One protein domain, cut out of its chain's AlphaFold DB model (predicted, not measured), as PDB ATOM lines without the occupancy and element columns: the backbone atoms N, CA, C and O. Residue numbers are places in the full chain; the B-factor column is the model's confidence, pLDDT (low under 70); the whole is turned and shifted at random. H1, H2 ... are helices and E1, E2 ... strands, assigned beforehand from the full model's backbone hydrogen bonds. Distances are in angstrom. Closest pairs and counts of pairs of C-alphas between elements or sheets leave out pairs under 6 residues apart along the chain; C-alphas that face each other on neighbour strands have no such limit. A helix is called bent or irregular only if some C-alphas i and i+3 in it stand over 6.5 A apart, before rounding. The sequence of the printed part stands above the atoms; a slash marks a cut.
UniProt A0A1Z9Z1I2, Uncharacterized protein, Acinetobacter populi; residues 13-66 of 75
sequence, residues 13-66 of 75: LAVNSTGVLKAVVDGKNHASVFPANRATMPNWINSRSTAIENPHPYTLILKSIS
ATOM      1  N   LEU A  13      13.493 -28.714 -14.103       83.06
ATOM      2  CA  LEU A  13      13.407 -27.764 -12.998       83.06
ATOM      3  C   LEU A  13      13.710 -26.335 -13.448       83.06
ATOM      4  O   LEU A  13      12.951 -25.436 -13.102       83.06
ATOM      5  N   ALA A  14      14.760 -26.119 -14.249       84.44
ATOM      6  CA  ALA A  14      15.089 -24.785 -14.742       84.44
ATOM      7  C   ALA A  14      13.956 -24.211 -15.596       84.44
ATOM      8  O   ALA A  14      13.590 -23.058 -15.398       84.44
ATOM      9  N   VAL A  15      13.349 -25.017 -16.478       87.31
ATOM     10  CA  VAL A  15      12.206 -24.569 -17.291       87.31
ATOM     11  C   VAL A  15      11.006 -24.238 -16.409       87.31
ATOM     12  O   VAL A  15      10.468 -23.137 -16.505       87.31
ATOM     13  N   ASN A  16      10.610 -25.156 -15.524       86.31
ATOM     14  CA  ASN A  16       9.428 -24.983 -14.678       86.31
ATOM     15  C   ASN A  16       9.586 -23.833 -13.664       86.31
ATOM     16  O   ASN A  16       8.598 -23.185 -13.325       86.31
ATOM     17  N   SER A  17      10.814 -23.531 -13.232       88.12
ATOM     18  CA  SER A  17      11.126 -22.406 -12.338       88.12
ATOM     19  C   SER A  17      10.933 -21.037 -13.003       88.12
ATOM     20  O   SER A  17      10.677 -20.046 -12.323       88.12
ATOM     21  N   THR A  18      10.973 -20.956 -14.341       86.81
ATOM     22  CA  THR A  18      10.748 -19.684 -15.053       86.81
ATOM     23  C   THR A  18       9.334 -19.129 -14.875       86.81
ATOM     24  O   THR A  18       9.105 -17.952 -15.149       86.81
ATOM     25  N   GLY A  19       8.357 -19.968 -14.504       86.06
ATOM     26  CA  GLY A  19       6.941 -19.599 -14.371       86.06
ATOM     27  C   GLY A  19       6.226 -19.280 -15.694       86.06
ATOM     28  O   GLY A  19       4.998 -19.306 -15.752       86.06
ATOM     29  N   VAL A  20       6.973 -19.030 -16.772       88.88
ATOM     30  CA  VAL A  20       6.453 -18.706 -18.108       88.88
ATOM     31  C   VAL A  20       6.516 -19.881 -19.077       88.88
ATOM     32  O   VAL A  20       5.764 -19.902 -20.051       88.88
ATOM     33  N   LEU A  21       7.378 -20.863 -18.811       90.25
ATOM     34  CA  LEU A  21       7.516 -22.098 -19.576       90.25
ATOM     35  C   LEU A  21       7.311 -23.302 -18.655       90.25
ATOM     36  O   LEU A  21       7.586 -23.253 -17.458       90.25
ATOM     37  N   LYS A  22       6.819 -24.391 -19.231       89.69
ATOM     38  CA  LYS A  22       6.637 -25.684 -18.586       89.69
ATOM     39  C   LYS A  22       7.300 -26.757 -19.431       89.69
ATOM     40  O   LYS A  22       7.027 -26.846 -20.626       89.69
ATOM     41  N   ALA A  23       8.144 -27.566 -18.809       88.88
ATOM     42  CA  ALA A  23       8.718 -28.751 -19.425       88.88
ATOM     43  C   ALA A  23       8.042 -30.001 -18.858       88.88
ATOM     44  O   ALA A  23       7.881 -30.129 -17.642       88.88
ATOM     45  N   VAL A  24       7.669 -30.919 -19.746       86.81
ATOM     46  CA  VAL A  24       7.052 -32.205 -19.412       86.81
ATOM     47  C   VAL A  24       7.816 -33.307 -20.133       86.81
ATOM     48  O   VAL A  24       8.090 -33.187 -21.324       86.81
ATOM     49  N   VAL A  25       8.165 -34.378 -19.422       85.12
ATOM     50  CA  VAL A  25       8.732 -35.583 -20.041       85.12
ATOM     51  C   VAL A  25       7.597 -36.338 -20.719       85.12
ATOM     52  O   VAL A  25       6.687 -36.806 -20.043       85.12
ATOM     53  N   ASP A  26       7.641 -36.416 -22.044       82.75
ATOM     54  CA  ASP A  26       6.603 -37.052 -22.871       82.75
ATOM     55  C   ASP A  26       7.088 -38.380 -23.479       82.75
ATOM     56  O   ASP A  26       6.318 -39.158 -24.028       82.75
ATOM     57  N   GLY A  27       8.377 -38.695 -23.334       77.56
ATOM     58  CA  GLY A  27       8.933 -39.980 -23.737       77.56
ATOM     59  C   GLY A  27      10.204 -40.326 -22.976       77.56
ATOM     60  O   GLY A  27      10.754 -39.504 -22.249       77.56
ATOM     61  N   LYS A  28      10.704 -41.549 -23.189       74.50
ATOM     62  CA  LYS A  28      11.866 -42.097 -22.465       74.50
ATOM     63  C   LYS A  28      13.083 -41.160 -22.477       74.50
ATOM     64  O   LYS A  28      13.711 -40.988 -21.443       74.50
ATOM     65  N   ASN A  29      13.347 -40.520 -23.620       74.62
ATOM     66  CA  ASN A  29      14.436 -39.553 -23.810       74.62
ATOM     67  C   ASN A  29      13.930 -38.214 -24.385       74.62
ATOM     68  O   ASN A  29      14.692 -37.490 -25.023       74.62
ATOM     69  N   HIS A  30      12.638 -37.907 -24.236       77.81
ATOM     70  CA  HIS A  30      12.035 -36.728 -24.855       77.81
ATOM     71  C   HIS A  30      11.273 -35.897 -23.827       77.81
ATOM     72  O   HIS A  30      10.372 -36.391 -23.146       77.81
ATOM     73  N   ALA A  31      11.633 -34.618 -23.746       81.00
ATOM     74  CA  ALA A  31      10.924 -33.623 -22.966       81.00
ATOM     75  C   ALA A  31      10.362 -32.554 -23.901       81.00
ATOM     76  O   ALA A  31      11.087 -31.958 -24.696       81.00
ATOM     77  N   SER A  32       9.070 -32.301 -23.770       85.50
ATOM     78  CA  SER A  32       8.361 -31.272 -24.511       85.50
ATOM     79  C   SER A  32       8.271 -30.008 -23.663       85.50
ATOM     80  O   SER A  32       7.954 -30.068 -22.473       85.50
ATOM     81  N   VAL A  33       8.541 -28.854 -24.273       87.25
ATOM     82  CA  VAL A  33       8.462 -27.548 -23.609       87.25
ATOM     83  C   VAL A  33       7.326 -26.729 -24.199       87.25
ATOM     84  O   VAL A  33       7.219 -26.579 -25.414       87.25
ATOM     85  N   PHE A  34       6.506 -26.153 -23.327       89.75
ATOM     86  CA  PHE A  34       5.332 -25.370 -23.690       89.75
ATOM     87  C   PHE A  34       5.258 -24.095 -22.849       89.75
ATOM     88  O   PHE A  34       5.691 -24.102 -21.698       89.75
ATOM     89  N   PRO A  35       4.687 -22.995 -23.360       90.25
ATOM     90  CA  PRO A  35       4.426 -21.826 -22.535       90.25
ATOM     91  C   PRO A  35       3.354 -22.136 -21.486       90.25
ATOM     92  O   PRO A  35       2.402 -22.879 -21.736       90.25
ATOM     93  N   ALA A  36       3.493 -21.540 -20.302       88.81
ATOM     94  CA  ALA A  36       2.507 -21.650 -19.232       88.81
ATOM     95  C   ALA A  36       1.133 -21.122 -19.685       88.81
ATOM     96  O   ALA A  36       0.105 -21.703 -19.338       88.81
ATOM     97  N   ASN A  37       1.127 -20.071 -20.513       88.75
ATOM     98  CA  ASN A  37      -0.052 -19.604 -21.230       88.75
ATOM     99  C   ASN A  37      -0.101 -20.234 -22.632       88.75
ATOM    100  O   ASN A  37       0.656 -19.847 -23.518       88.75
ATOM    101  N   ARG A  38      -1.016 -21.177 -22.870       84.88
ATOM    102  CA  ARG A  38      -1.119 -21.850 -24.179       84.88
ATOM    103  C   ARG A  38      -1.548 -20.922 -25.320       84.88
ATOM    104  O   ARG A  38      -1.239 -21.222 -26.468       84.88
ATOM    105  N   ALA A  39      -2.196 -19.791 -25.033       88.81
ATOM    106  CA  ALA A  39      -2.610 -18.839 -26.066       88.81
ATOM    107  C   ALA A  39      -1.418 -18.190 -26.795       88.81
ATOM    108  O   ALA A  39      -1.546 -17.772 -27.942       88.81
ATOM    109  N   THR A  40      -0.241 -18.132 -26.161       87.50
ATOM    110  CA  THR A  40       0.973 -17.546 -26.753       87.50
ATOM    111  C   THR A  40       1.810 -18.562 -27.533       87.50
ATOM    112  O   THR A  40       2.747 -18.184 -28.234       87.50
ATOM    113  N   MET A  41       1.462 -19.848 -27.458       87.44
ATOM    114  CA  MET A  41       2.140 -20.920 -28.181       87.44
ATOM    115  C   MET A  41       2.159 -20.730 -29.708       87.44
ATOM    116  O   MET A  41       3.244 -20.849 -30.277       87.44
ATOM    117  N   PRO A  42       1.048 -20.386 -30.395       89.06
ATOM    118  CA  PRO A  42       1.090 -20.122 -31.835       89.06
ATOM    119  C   PRO A  42       2.006 -18.945 -32.195       89.06
ATOM    120  O   PRO A  42       2.772 -19.048 -33.147       89.06
ATOM    121  N   ASN A  43       2.009 -17.864 -31.407       87.38
ATOM    122  CA  ASN A  43       2.917 -16.730 -31.628       87.38
ATOM    123  C   ASN A  43       4.384 -17.138 -31.487       87.38
ATOM    124  O   ASN A  43       5.227 -16.749 -32.296       87.38
ATOM    125  N   TRP A  44       4.687 -17.980 -30.500       89.06
ATOM    126  CA  TRP A  44       6.035 -18.496 -30.323       89.06
ATOM    127  C   TRP A  44       6.463 -19.400 -31.485       89.06
ATOM    128  O   TRP A  44       7.568 -19.245 -32.002       89.06
ATOM    129  N   ILE A  45       5.583 -20.279 -31.966       87.12
ATOM    130  CA  ILE A  45       5.861 -21.122 -33.138       87.12
ATOM    131  C   ILE A  45       6.061 -20.262 -34.394       87.12
ATOM    132  O   ILE A  45       7.018 -20.485 -35.132       87.12
ATOM    133  N   ASN A  46       5.226 -19.243 -34.606       88.38
ATOM    134  CA  ASN A  46       5.343 -18.323 -35.743       88.38
ATOM    135  C   ASN A  46       6.656 -17.527 -35.725       88.38
ATOM    136  O   ASN A  46       7.230 -17.259 -36.778       88.38
ATOM    137  N   SER A  47       7.183 -17.212 -34.540       86.06
ATOM    138  CA  SER A  47       8.477 -16.531 -34.400       86.06
ATOM    139  C   SER A  47       9.683 -17.386 -34.807       86.06
ATOM    140  O   SER A  47      10.797 -16.872 -34.883       86.06
ATOM    141  N   ARG A  48       9.497 -18.694 -35.054       83.81
ATOM    142  CA  ARG A  48      10.593 -19.620 -35.372       83.81
ATOM    143  C   ARG A  48      11.396 -19.163 -36.586       83.81
ATOM    144  O   ARG A  48      12.619 -19.275 -36.565       83.81
ATOM    145  N   SER A  49      10.725 -18.635 -37.607       82.62
ATOM    146  CA  SER A  49      11.366 -18.165 -38.841       82.62
ATOM    147  C   SER A  49      12.306 -16.987 -38.601       82.62
ATOM    148  O   SER A  49      13.341 -16.893 -39.247       82.62
ATOM    149  N   THR A  50      11.985 -16.126 -37.630       82.25
ATOM    150  CA  THR A  50      12.794 -14.958 -37.259       82.25
ATOM    151  C   THR A  50      13.601 -15.192 -35.987       82.25
ATOM    152  O   THR A  50      14.181 -14.252 -35.466       82.25
ATOM    153  N   ALA A  51      13.667 -16.414 -35.451       79.50
ATOM    154  CA  ALA A  51      14.240 -16.660 -34.125       79.50
ATOM    155  C   ALA A  51      15.742 -16.336 -34.018       79.50
ATOM    156  O   ALA A  51      16.260 -16.216 -32.910       79.50
ATOM    157  N   ILE A  52      16.438 -16.215 -35.152       79.25
ATOM    158  CA  ILE A  52      17.848 -15.813 -35.224       79.25
ATOM    159  C   ILE A  52      17.986 -14.286 -35.127       79.25
ATOM    160  O   ILE A  52      18.858 -13.805 -34.409       79.25
ATOM    161  N   GLU A  53      17.123 -13.538 -35.817       85.44
ATOM    162  CA  GLU A  53      17.195 -12.072 -35.938       85.44
ATOM    163  C   GLU A  53      16.374 -11.353 -34.858       85.44
ATOM    164  O   GLU A  53      16.823 -10.373 -34.272       85.44
ATOM    165  N   ASN A  54      15.183 -11.869 -34.558       83.81
ATOM    166  CA  ASN A  54      14.276 -11.385 -33.527       83.81
ATOM    167  C   ASN A  54      13.731 -12.571 -32.701       83.81
ATOM    168  O   ASN A  54      12.623 -13.065 -32.955       83.81
ATOM    169  N   PRO A  55      14.525 -13.088 -31.745       83.69
ATOM    170  CA  PRO A  55      14.122 -14.210 -30.913       83.69
ATOM    171  C   PRO A  55      12.931 -13.839 -30.031       83.69
ATOM    172  O   PRO A  55      12.944 -12.848 -29.305       83.69
ATOM    173  N   HIS A  56      11.916 -14.701 -30.023       88.94
ATOM    174  CA  HIS A  56      10.797 -14.568 -29.097       88.94
ATOM    175  C   HIS A  56      11.279 -14.602 -27.637       88.94
ATOM    176  O   HIS A  56      12.228 -15.336 -27.333       88.94
ATOM    177  N   PRO A  57      10.597 -13.909 -26.705       88.31
ATOM    178  CA  PRO A  57      10.958 -13.905 -25.287       88.31
ATOM    179  C   PRO A  57      11.186 -15.307 -24.705       88.31
ATOM    180  O   PRO A  57      12.153 -15.544 -23.990       88.31
ATOM    181  N   TYR A  58      10.350 -16.279 -25.075       88.50
ATOM    182  CA  TYR A  58      10.512 -17.676 -24.652       88.50
ATOM    183  C   TYR A  58      11.802 -18.326 -25.167       88.50
ATOM    184  O   TYR A  58      12.447 -19.071 -24.434       88.50
ATOM    185  N   THR A  59      12.216 -18.015 -26.396       87.12
ATOM    186  CA  THR A  59      13.479 -18.498 -26.970       87.12
ATOM    187  C   THR A  59      14.680 -17.897 -26.241       87.12
ATOM    188  O   THR A  59      15.646 -18.609 -25.974       87.12
ATOM    189  N   LEU A  60      14.612 -16.615 -25.863       88.00
ATOM    190  CA  LEU A  60      15.650 -15.965 -25.054       88.00
ATOM    191  C   LEU A  60      15.777 -16.604 -23.671       88.00
ATOM    192  O   LEU A  60      16.888 -16.889 -23.227       88.00
ATOM    193  N   ILE A  61      14.648 -16.877 -23.018       88.19
ATOM    194  CA  ILE A  61      14.625 -17.520 -21.703       88.19
ATOM    195  C   ILE A  61      15.235 -18.914 -21.788       88.19
ATOM    196  O   ILE A  61      16.133 -19.219 -21.008       88.19
ATOM    197  N   LEU A  62      14.818 -19.722 -22.770       85.94
ATOM    198  CA  LEU A  62      15.410 -21.039 -22.999       85.94
ATOM    199  C   LEU A  62      16.912 -20.944 -23.208       85.94
ATOM    200  O   LEU A  62      17.649 -21.668 -22.553       85.94
ATOM    201  N   LYS A  63      17.373 -20.020 -24.055       84.81
ATOM    202  CA  LYS A  63      18.800 -19.802 -24.301       84.81
ATOM    203  C   LYS A  63      19.548 -19.414 -23.020       84.81
ATOM    204  O   LYS A  63      20.654 -19.898 -22.803       84.81
ATOM    205  N   SER A  64      18.935 -18.608 -22.153       85.50
ATOM    206  CA  SER A  64      19.529 -18.170 -20.884       85.50
ATOM    207  C   SER A  64      19.659 -19.285 -19.845       85.50
ATOM    208  O   SER A  64      20.600 -19.257 -19.059       85.50
ATOM    209  N   ILE A  65      18.727 -20.239 -19.808       84.88
ATOM    210  CA  ILE A  65      18.779 -21.387 -18.880       84.88
ATOM    211  C   ILE A  65      19.453 -22.615 -19.496       84.88
ATOM    212  O   ILE A  65      19.611 -23.643 -18.837       84.88
ATOM    213  N   SER A  66      19.810 -22.524 -20.776       81.56
ATOM    214  CA  SER A  66      20.442 -23.607 -21.501       81.56
ATOM    215  C   SER A  66      21.906 -23.733 -21.103       81.56
ATOM    216  O   SER A  66      22.664 -22.763 -21.122       81.56
TER     217      SER A  66
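Overview. This is residues 13 to 66 of the 75 residues of an uncharacterized protein of Acinetobacter populi (UniProt A0A1Z9Z1I2). A two-stranded hairpin, E1 and E2, reaches out with its tip at Lys 28 and Asn 29 to one end of an elongated body, and helix H2 with the link after it makes the other end. Between these ends, H3 folds back from that link past the base of the hairpin toward the short helix H1, and the two ends of the printed part come back to the same side. The printed part has 54 residues with three named helices and two named strands, in the order H1, E1, E2, H2, H3; the sheet is E1 - E2, antiparallel, and the class is mixed, helices and strands. The whole is compact, with a radius of gyration of the C-alphas of 11.3 A, and the C-alphas span 32 by 21 by 21 A.

Arrangement. E1, residues 21 to 27, and E2, residues 30 to 35, are antiparallel neighbours and form a hairpin, with 154 degrees between their directions. The C-alphas of 21 and 35 face each other at 4.3 A, and those of 27 and 30 at 4.6 A. N 22 and O 34 are within hydrogen-bond range at 2.7 A, and so are N 32 and O 24 at 2.8 A. H1, residues 13 to 17, comes closest to E1 with the C-alphas of Asn 16 and Lys 22, 4.9 A apart. H3, residues 57 to 65, only just touches H1, with 3 pairs of C-alphas within 8 A; the closest are those of Ala 14 and Ile 65, 6.5 A apart. The closest C-alphas of E1 and H3 are those of Leu 21 and Tyr 58, 7.4 A apart. H2, residues 38 to 50, comes closest to E2 with the C-alphas of Pro 35 and Met 41, 6.2 A apart. H2 and H3 are close but not clearly touching, the closest C-alphas being those of Trp 44 and Tyr 58 at 7.3 A. The lines of H2 and H3 are about perpendicular at 82 degrees, though the line of H2 is a rough one. H2 is apart from H1 and from E1. In H1 and H3 every O i to N i+4 pair is within hydrogen-bond range; in H2 4 of 9 are, beside 8 of 10 O i to N i+3 pairs.

Along the chain. E1 begins with C-alpha 21 at (7.516, -22.098, -19.576) and is 18.4 A long, and E2 is 16.9 A. H2 is 20.3 A long and only just irregular: C-alphas 39 and 42 are 7.0 A apart. H1 measures 5.9 A from C-alpha 13 at (13.407, -27.764, -12.998), and H3 measures 12.6 A, ending with C-alpha 65 at (18.779, -21.387, -18.880).

Size, cuts and confidence. The two C-alphas farthest apart are those of Lys 28 and Glu 53, at 33.3 A. The printed part has no cut and no long link; the link from H2 to H3 is short, and the other three are tight. The mean pLDDT of the printed part is 85.5, and no printed residue is under 70.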